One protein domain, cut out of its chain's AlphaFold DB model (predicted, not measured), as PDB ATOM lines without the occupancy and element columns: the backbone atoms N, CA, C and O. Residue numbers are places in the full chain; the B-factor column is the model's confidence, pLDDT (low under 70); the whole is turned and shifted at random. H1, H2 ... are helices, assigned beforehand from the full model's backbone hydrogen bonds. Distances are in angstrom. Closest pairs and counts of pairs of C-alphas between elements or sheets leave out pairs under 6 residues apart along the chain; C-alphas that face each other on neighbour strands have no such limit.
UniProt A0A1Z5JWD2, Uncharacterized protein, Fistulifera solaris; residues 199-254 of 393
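Overview. This is residues 199 to 254 of the 393 residues of an uncharacterized protein of Fistulifera solaris (UniProt A0A1Z5JWD2). One long helix, H2, makes one side of this domain, and a shorter helix, H1, meets its beginning at a corner. After H2 a long stretch with no named element, residues 236 to 254, swings away from the helix's end and folds back alongside it, with Gly 251 near the middle of H2 and the last printed residue near the first. The printed part has 56 residues with two named helices, H1 then H2, and no named strand; the class is all helix, though under half of the residues, 27 of 56, are in named elements. It is compact, with a radius of gyration of the C-alphas of 11.0 A, and spans 31 by 21 by 18 A.

Along the chain. The printed part begins at Glu 199, C-alpha at (14.942, 335.817, 60.288). H1, residues 208 to 217, starts with C-alpha 208 at (17.491, 342.638, 67.595) and is 14.6 A long from first to last C-alpha. H2, residues 219 to 235, is 24.5 A long and ends with C-alpha 235 at (32.526, 322.832, 60.858).

Arrangement. The link from H1 to H2 is tight, one residue. The two helices touch only at the corner by this link, H2 with residues 221 to 222 alone. Their closest C-alphas, those of Thr 214 and Leu 222, are 6.0 A apart. They run opposite ways at a steep tilt of 58 degrees. In H1 and H2 every O i to N i+4 pair is within hydrogen-bond range.

Size, cuts and confidence. The two C-alphas farthest apart are those of Ile 216 and Lys 237, at 31.4 A. Residues 234 to 240 stand free. The C-alphas of Glu 199 and Gly 254 are 9.4 A apart. The printed part has no cut. The mean pLDDT of the printed part is 73.7; 21 residues are under 70, among them residues 232 to 248.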
ATOM      1  N   GLU A 199      14.195 336.982  60.750       88.44
ATOM      2  CA  GLU A 199      14.942 335.817  60.288       88.44
ATOM      3  C   GLU A 199      14.665 335.489  58.813       88.44
ATOM      4  O   GLU A 199      15.529 334.963  58.113       88.44
ATOM      5  N   ARG A 200      13.484 335.875  58.309       89.75
ATOM      6  CA  ARG A 200      13.066 335.665  56.916       89.75
ATOM      7  C   ARG A 200      13.837 336.543  55.940       89.75
ATOM      8  O   ARG A 200      13.880 336.229  54.762       89.75
ATOM      9  N   VAL A 201      14.450 337.630  56.405       90.00
ATOM     10  CA  VAL A 201      15.282 338.517  55.572       90.00
ATOM     11  C   VAL A 201      16.779 338.305  55.799       90.00
ATOM     12  O   VAL A 201      17.581 339.110  55.329       90.00
ATOM     13  N   GLY A 202      17.162 337.219  56.479       85.75
ATOM     14  CA  GLY A 202      18.561 336.874  56.745       85.75
ATOM     15  C   GLY A 202      19.132 337.475  58.033       85.75
ATOM     16  O   GLY A 202      20.327 337.353  58.281       85.75
ATOM     17  N   LEU A 203      18.303 338.105  58.874       87.75
ATOM     18  CA  LEU A 203      18.716 338.664  60.166       87.75
ATOM     19  C   LEU A 203      18.521 337.610  61.261       87.75
ATOM     20  O   LEU A 203      17.434 337.452  61.811       87.75
ATOM     21  N   GLN A 204      19.565 336.817  61.489       84.94
ATOM     22  CA  GLN A 204      19.514 335.613  62.325       84.94
ATOM     23  C   GLN A 204      20.240 335.761  63.671       84.94
ATOM     24  O   GLN A 204      20.511 334.754  64.320       84.94
ATOM     25  N   SER A 205      20.615 336.976  64.091       84.56
ATOM     26  CA  SER A 205      21.242 337.139  65.410       84.56
ATOM     27  C   SER A 205      20.242 336.818  66.518       84.56
ATOM     28  O   SER A 205      19.029 336.922  66.335       84.56
ATOM     29  N   GLU A 206      20.744 336.469  67.701       84.56
ATOM     30  CA  GLU A 206      19.899 336.188  68.867       84.56
ATOM     31  C   GLU A 206      19.135 337.445  69.306       84.56
ATOM     32  O   GLU A 206      17.943 337.402  69.622       84.56
ATOM     33  N   THR A 207      19.781 338.611  69.226       88.56
ATOM     34  CA  THR A 207      19.193 339.886  69.654       88.56
ATOM     35  C   THR A 207      18.933 340.840  68.487       88.56
ATOM     36  O   THR A 207      19.719 340.949  67.546       88.56
ATOM     37  N   ALA A 208      17.839 341.606  68.584       89.00
ATOM     38  CA  ALA A 208      17.491 342.638  67.595       89.00
ATOM     39  C   ALA A 208      18.562 343.732  67.508       89.00
ATOM     40  O   ALA A 208      18.787 344.311  66.447       89.00
ATOM     41  N   ALA A 209      19.211 344.020  68.639       90.62
ATOM     42  CA  ALA A 209      20.260 345.021  68.739       90.62
ATOM     43  C   ALA A 209      21.506 344.617  67.942       90.62
ATOM     44  O   ALA A 209      22.028 345.447  67.204       90.62
ATOM     45  N   GLN A 210      21.935 343.352  68.025       88.62
ATOM     46  CA  GLN A 210      23.066 342.840  67.243       88.62
ATOM     47  C   GLN A 210      22.782 342.876  65.739       88.62
ATOM     48  O   GLN A 210      23.620 343.350  64.973       88.62
ATOM     49  N   ASP A 211      21.593 342.439  65.310       87.50
ATOM     50  CA  ASP A 211      21.199 342.531  63.898       87.50
ATOM     51  C   ASP A 211      21.196 343.994  63.430       87.50
ATOM     52  O   ASP A 211      21.771 344.320  62.395       87.50
ATOM     53  N   ALA A 212      20.627 344.908  64.220       88.62
ATOM     54  CA  ALA A 212      20.599 346.330  63.891       88.62
ATOM     55  C   ALA A 212      22.001 346.962  63.820       88.62
ATOM     56  O   ALA A 212      22.262 347.747  62.910       88.62
ATOM     57  N   GLN A 213      22.898 346.625  64.751       88.06
ATOM     58  CA  GLN A 213      24.297 347.072  64.731       88.06
ATOM     59  C   GLN A 213      25.029 346.541  63.499       88.06
ATOM     60  O   GLN A 213      25.745 347.283  62.836       88.06
ATOM     61  N   THR A 214      24.782 345.283  63.143       84.50
ATOM     62  CA  THR A 214      25.383 344.672  61.959       84.50
ATOM     63  C   THR A 214      24.933 345.367  60.677       84.50
ATOM     64  O   THR A 214      25.746 345.649  59.804       84.50
ATOM     65  N   VAL A 215      23.645 345.707  60.575       85.31
ATOM     66  CA  VAL A 215      23.118 346.460  59.429       85.31
ATOM     67  C   VAL A 215      23.781 347.836  59.305       85.31
ATOM     68  O   VAL A 215      24.045 348.281  58.188       85.31
ATOM     69  N   ILE A 216      24.082 348.500  60.429       84.69
ATOM     70  CA  ILE A 216      24.777 349.799  60.437       84.69
ATOM     71  C   ILE A 216      26.192 349.674  59.857       84.69
ATOM     72  O   ILE A 216      26.609 350.555  59.108       84.69
ATOM     73  N   LEU A 217      26.905 348.578  60.144       83.19
ATOM     74  CA  LEU A 217      28.235 348.315  59.574       83.19
ATOM     75  C   LEU A 217      28.200 348.158  58.043       83.19
ATOM     76  O   LEU A 217      29.206 348.380  57.374       83.19
ATOM     77  N   GLY A 218      27.039 347.821  57.479       75.69
ATOM     78  CA  GLY A 218      26.776 347.819  56.045       75.69
ATOM     79  C   GLY A 218      26.469 346.438  55.469       75.69
ATOM     80  O   GLY A 218      26.634 345.400  56.108       75.69
ATOM     81  N   ASN A 219      26.019 346.426  54.210       71.12
ATOM     82  CA  ASN A 219      25.606 345.200  53.517       71.12
ATOM     83  C   ASN A 219      26.758 344.194  53.349       71.12
ATOM     84  O   ASN A 219      26.522 342.995  53.432       71.12
ATOM     85  N   SER A 220      27.998 344.664  53.181       70.25
ATOM     86  CA  SER A 220      29.192 343.810  53.113       70.25
ATOM     87  C   SER A 220      29.499 343.125  54.447       70.25
ATOM     88  O   SER A 220      29.851 341.950  54.465       70.25
ATOM     89  N   ALA A 221      29.319 343.827  55.571       71.44
ATOM     90  CA  ALA A 221      29.492 343.254  56.905       71.44
ATOM     91  C   ALA A 221      28.414 342.202  57.210       71.44
ATOM     92  O   ALA A 221      28.725 341.138  57.744       71.44
ATOM     93  N   LEU A 222      27.162 342.471  56.813       71.75
ATOM     94  CA  LEU A 222      26.076 341.490  56.884       71.75
ATOM     95  C   LEU A 222      26.412 340.229  56.090       71.75
ATOM     96  O   LEU A 222      26.281 339.133  56.627       71.75
ATOM     97  N   GLU A 223      26.863 340.377  54.843       69.56
ATOM     98  CA  GLU A 223      27.276 339.254  53.995       69.56
ATOM     99  C   GLU A 223      28.445 338.477  54.620       69.56
ATOM    100  O   GLU A 223      28.370 337.256  54.729       69.56
ATOM    101  N   GLY A 224      29.470 339.161  55.135       71.75
ATOM    102  CA  GLY A 224      30.612 338.530  55.804       71.75
ATOM    103  C   GLY A 224      30.227 337.716  57.044       71.75
ATOM    104  O   GLY A 224      30.642 336.566  57.193       71.75
ATOM    105  N   LEU A 225      29.381 338.263  57.919       73.62
ATOM    106  CA  LEU A 225      28.914 337.553  59.116       73.62
ATOM    107  C   LEU A 225      28.015 336.367  58.770       73.62
ATOM    108  O   LEU A 225      28.091 335.312  59.401       73.62
ATOM    109  N   ASN A 226      27.191 336.528  57.744       71.56
ATOM    110  CA  ASN A 226      26.368 335.472  57.181       71.56
ATOM    111  C   ASN A 226      27.210 334.304  56.646       71.56
ATOM    112  O   ASN A 226      26.880 333.143  56.896       71.56
ATOM    113  N   ILE A 227      28.327 334.602  55.978       71.12
ATOM    114  CA  ILE A 227      29.301 333.601  55.527       71.12
ATOM    115  C   ILE A 227      29.972 332.922  56.729       71.12
ATOM    116  O   ILE A 227      29.984 331.693  56.807       71.12
ATOM    117  N   MET A 228      30.458 333.691  57.712       73.12
ATOM    118  CA  MET A 228      31.095 333.132  58.914       73.12
ATOM    119  C   MET A 228      30.164 332.199  59.696       73.12
ATOM    120  O   MET A 228      30.584 331.129  60.136       73.12
ATOM    121  N   ARG A 229      28.881 332.555  59.842       72.75
ATOM    122  CA  ARG A 229      27.884 331.693  60.501       72.75
ATOM    123  C   ARG A 229      27.705 330.368  59.776       72.75
ATOM    124  O   ARG A 229      27.706 329.325  60.427       72.75
ATOM    125  N   ARG A 230      27.597 330.397  58.443       69.25
ATOM    126  CA  ARG A 230      27.519 329.176  57.630       69.25
ATOM    127  C   ARG A 230      28.752 328.301  57.826       69.25
ATOM    128  O   ARG A 230      28.604 327.102  58.044       69.25
ATOM    129  N   ARG A 231      29.950 328.891  57.779       70.44
ATOM    130  CA  ARG A 231      31.215 328.165  57.963       70.44
ATOM    131  C   ARG A 231      31.275 327.487  59.330       70.44
ATOM    132  O   ARG A 231      31.418 326.271  59.398       70.44
ATOM    133  N   ASN A 232      31.010 328.241  60.395       69.94
ATOM    134  CA  ASN A 232      30.966 327.716  61.761       69.94
ATOM    135  C   ASN A 232      29.943 326.576  61.924       69.94
ATOM    136  O   ASN A 232      30.158 325.661  62.718       69.94
ATOM    137  N   LYS A 233      28.831 326.610  61.179       68.19
ATOM    138  CA  LYS A 233      27.808 325.553  61.172       68.19
ATOM    139  C   LYS A 233      28.196 324.333  60.335       68.19
ATOM    140  O   LYS A 233      27.777 323.238  60.669       68.19
ATOM    141  N   ARG A 234      28.973 324.481  59.259       67.06
ATOM    142  CA  ARG A 234      29.525 323.322  58.531       67.06
ATOM    143  C   ARG A 234      30.568 322.596  59.376       67.06
ATOM    144  O   ARG A 234      30.563 321.371  59.440       67.06
ATOM    145  N   GLU A 235      31.437 323.361  60.030       67.00
ATOM    146  CA  GLU A 235      32.526 322.832  60.858       67.00
ATOM    147  C   GLU A 235      31.989 322.141  62.122       67.00
ATOM    148  O   GLU A 235      32.491 321.096  62.540       67.00
ATOM    149  N   ARG A 236      30.901 322.660  62.701       65.25
ATOM    150  CA  ARG A 236      30.159 321.981  63.765       65.25
ATOM    151  C   ARG A 236      29.132 321.046  63.132       65.25
ATOM    152  O   ARG A 236      28.063 321.503  62.763       65.25
ATOM    153  N   LYS A 237      29.398 319.735  63.066       54.31
ATOM    154  CA  LYS A 237      28.414 318.676  62.712       54.31
ATOM    155  C   LYS A 237      27.245 318.586  63.725       54.31
ATOM    156  O   LYS A 237      26.982 317.532  64.294       54.31
ATOM    157  N   GLY A 238      26.576 319.697  64.011       49.03
ATOM    158  CA  GLY A 238      25.508 319.856  64.987       49.03
ATOM    159  C   GLY A 238      24.234 320.353  64.314       49.03
ATOM    160  O   GLY A 238      24.276 321.134  63.365       49.03
ATOM    161  N   ALA A 239      23.098 319.853  64.798       52.03
ATOM    162  CA  ALA A 239      21.772 320.096  64.246       52.03
ATOM    163  C   ALA A 239      21.480 321.588  63.998       52.03
ATOM    164  O   ALA A 239      21.773 322.455  64.820       52.03
ATOM    165  N   SER A 240      20.867 321.868  62.848       51.59
ATOM    166  CA  SER A 240      20.423 323.203  62.448       51.59
ATOM    167  C   SER A 240      19.483 323.823  63.485       51.59
ATOM    168  O   SER A 240      18.380 323.325  63.684       51.59
ATOM    169  N   THR A 241      19.873 324.955  64.074       55.16
ATOM    170  CA  THR A 241      18.995 325.815  64.890       55.16
ATOM    171  C   THR A 241      18.132 326.765  64.057       55.16
ATOM    172  O   THR A 241      17.249 327.424  64.602       55.16
ATOM    173  N   ALA A 242      18.347 326.848  62.737       55.75
ATOM    174  CA  ALA A 242      17.492 327.654  61.874       55.75
ATOM    175  C   ALA A 242      16.114 326.981  61.740       55.75
ATOM    176  O   ALA A 242      16.062 325.786  61.417       55.75
ATOM    177  N   PRO A 243      15.003 327.707  61.963       58.47
ATOM    178  CA  PRO A 243      13.672 327.138  61.826       58.47
ATOM    179  C   PRO A 243      13.460 326.590  60.400       58.47
ATOM    180  O   PRO A 243      13.940 327.188  59.432       58.47
ATOM    181  N   PRO A 244      12.723 325.475  60.231       56.78
ATOM    182  CA  PRO A 244      12.629 324.708  58.977       56.78
ATOM    183  C   PRO A 244      12.013 325.447  57.766       56.78
ATOM    184  O   PRO A 244      11.847 324.852  56.707       56.78
ATOM    185  N   GLY A 245      11.704 326.742  57.879       60.91
ATOM    186  CA  GLY A 245      11.211 327.598  56.793       60.91
ATOM    187  C   GLY A 245      12.151 328.733  56.369       60.91
ATOM    188  O   GLY A 245      11.767 329.519  55.512       60.91
ATOM    189  N   THR A 246      13.344 328.861  56.962       62.78
ATOM    190  CA  THR A 246      14.287 329.967  56.678       62.78
ATOM    191  C   THR A 246      15.671 329.484  56.255       62.78
ATOM    192  O   THR A 246      16.596 330.285  56.133       62.78
ATOM    193  N   ALA A 247      15.833 328.178  56.035       62.84
ATOM    194  CA  ALA A 247      17.106 327.581  55.644       62.84
ATOM    195  C   ALA A 247      17.621 328.127  54.299       62.84
ATOM    196  O   ALA A 247      18.819 328.307  54.126       62.84
ATOM    197  N   HIS A 248      16.728 328.477  53.366       67.50
ATOM    198  CA  HIS A 248      17.103 329.085  52.081       67.50
ATOM    199  C   HIS A 248      17.609 330.529  52.211       67.50
ATOM    200  O   HIS A 248      18.276 331.022  51.305       67.50
ATOM    201  N   MET A 249      17.309 331.192  53.330       70.88
ATOM    202  CA  MET A 249      17.770 332.547  53.652       70.88
ATOM    203  C   MET A 249      19.043 332.553  54.486       70.88
ATOM    204  O   MET A 249      19.617 333.613  54.728       70.88
ATOM    205  N   GLU A 250      19.497 331.382  54.935       62.72
ATOM    206  CA  GLU A 250      20.738 331.257  55.675       62.72
ATOM    207  C   GLU A 250      21.867 331.787  54.812       62.72
ATOM    208  O   GLU A 250      22.172 331.192  53.794       62.72
ATOM    209  N   GLY A 251      22.447 332.915  55.209       63.78
ATOM    210  CA  GLY A 251      23.538 333.628  54.560       63.78
ATOM    211  C   GLY A 251      23.204 334.474  53.323       63.78
ATOM    212  O   GLY A 251      24.114 334.890  52.608       63.78
ATOM    213  N   TYR A 252      21.921 334.745  53.078       74.31
ATOM    214  CA  TYR A 252      21.470 335.712  52.078       74.31
ATOM    215  C   TYR A 252      20.673 336.829  52.744       74.31
ATOM    216  O   TYR A 252      19.875 336.584  53.644       74.31
ATOM    217  N   THR A 253      20.836 338.055  52.256       83.94
ATOM    218  CA  THR A 253      20.026 339.188  52.708       83.94
ATOM    219  C   THR A 253      18.808 339.332  51.801       83.94
ATOM    220  O   THR A 253      18.934 339.551  50.594       83.94
ATOM    221  N   GLY A 254      17.617 339.179  52.379       90.44
ATOM    222  CA  GLY A 254      16.348 339.330  51.668       90.44
ATOM    223  C   GLY A 254      15.959 340.793  51.460       90.44
ATOM    224  O   GLY A 254      16.530 341.702  52.062       90.44
TER     225      GLY A 254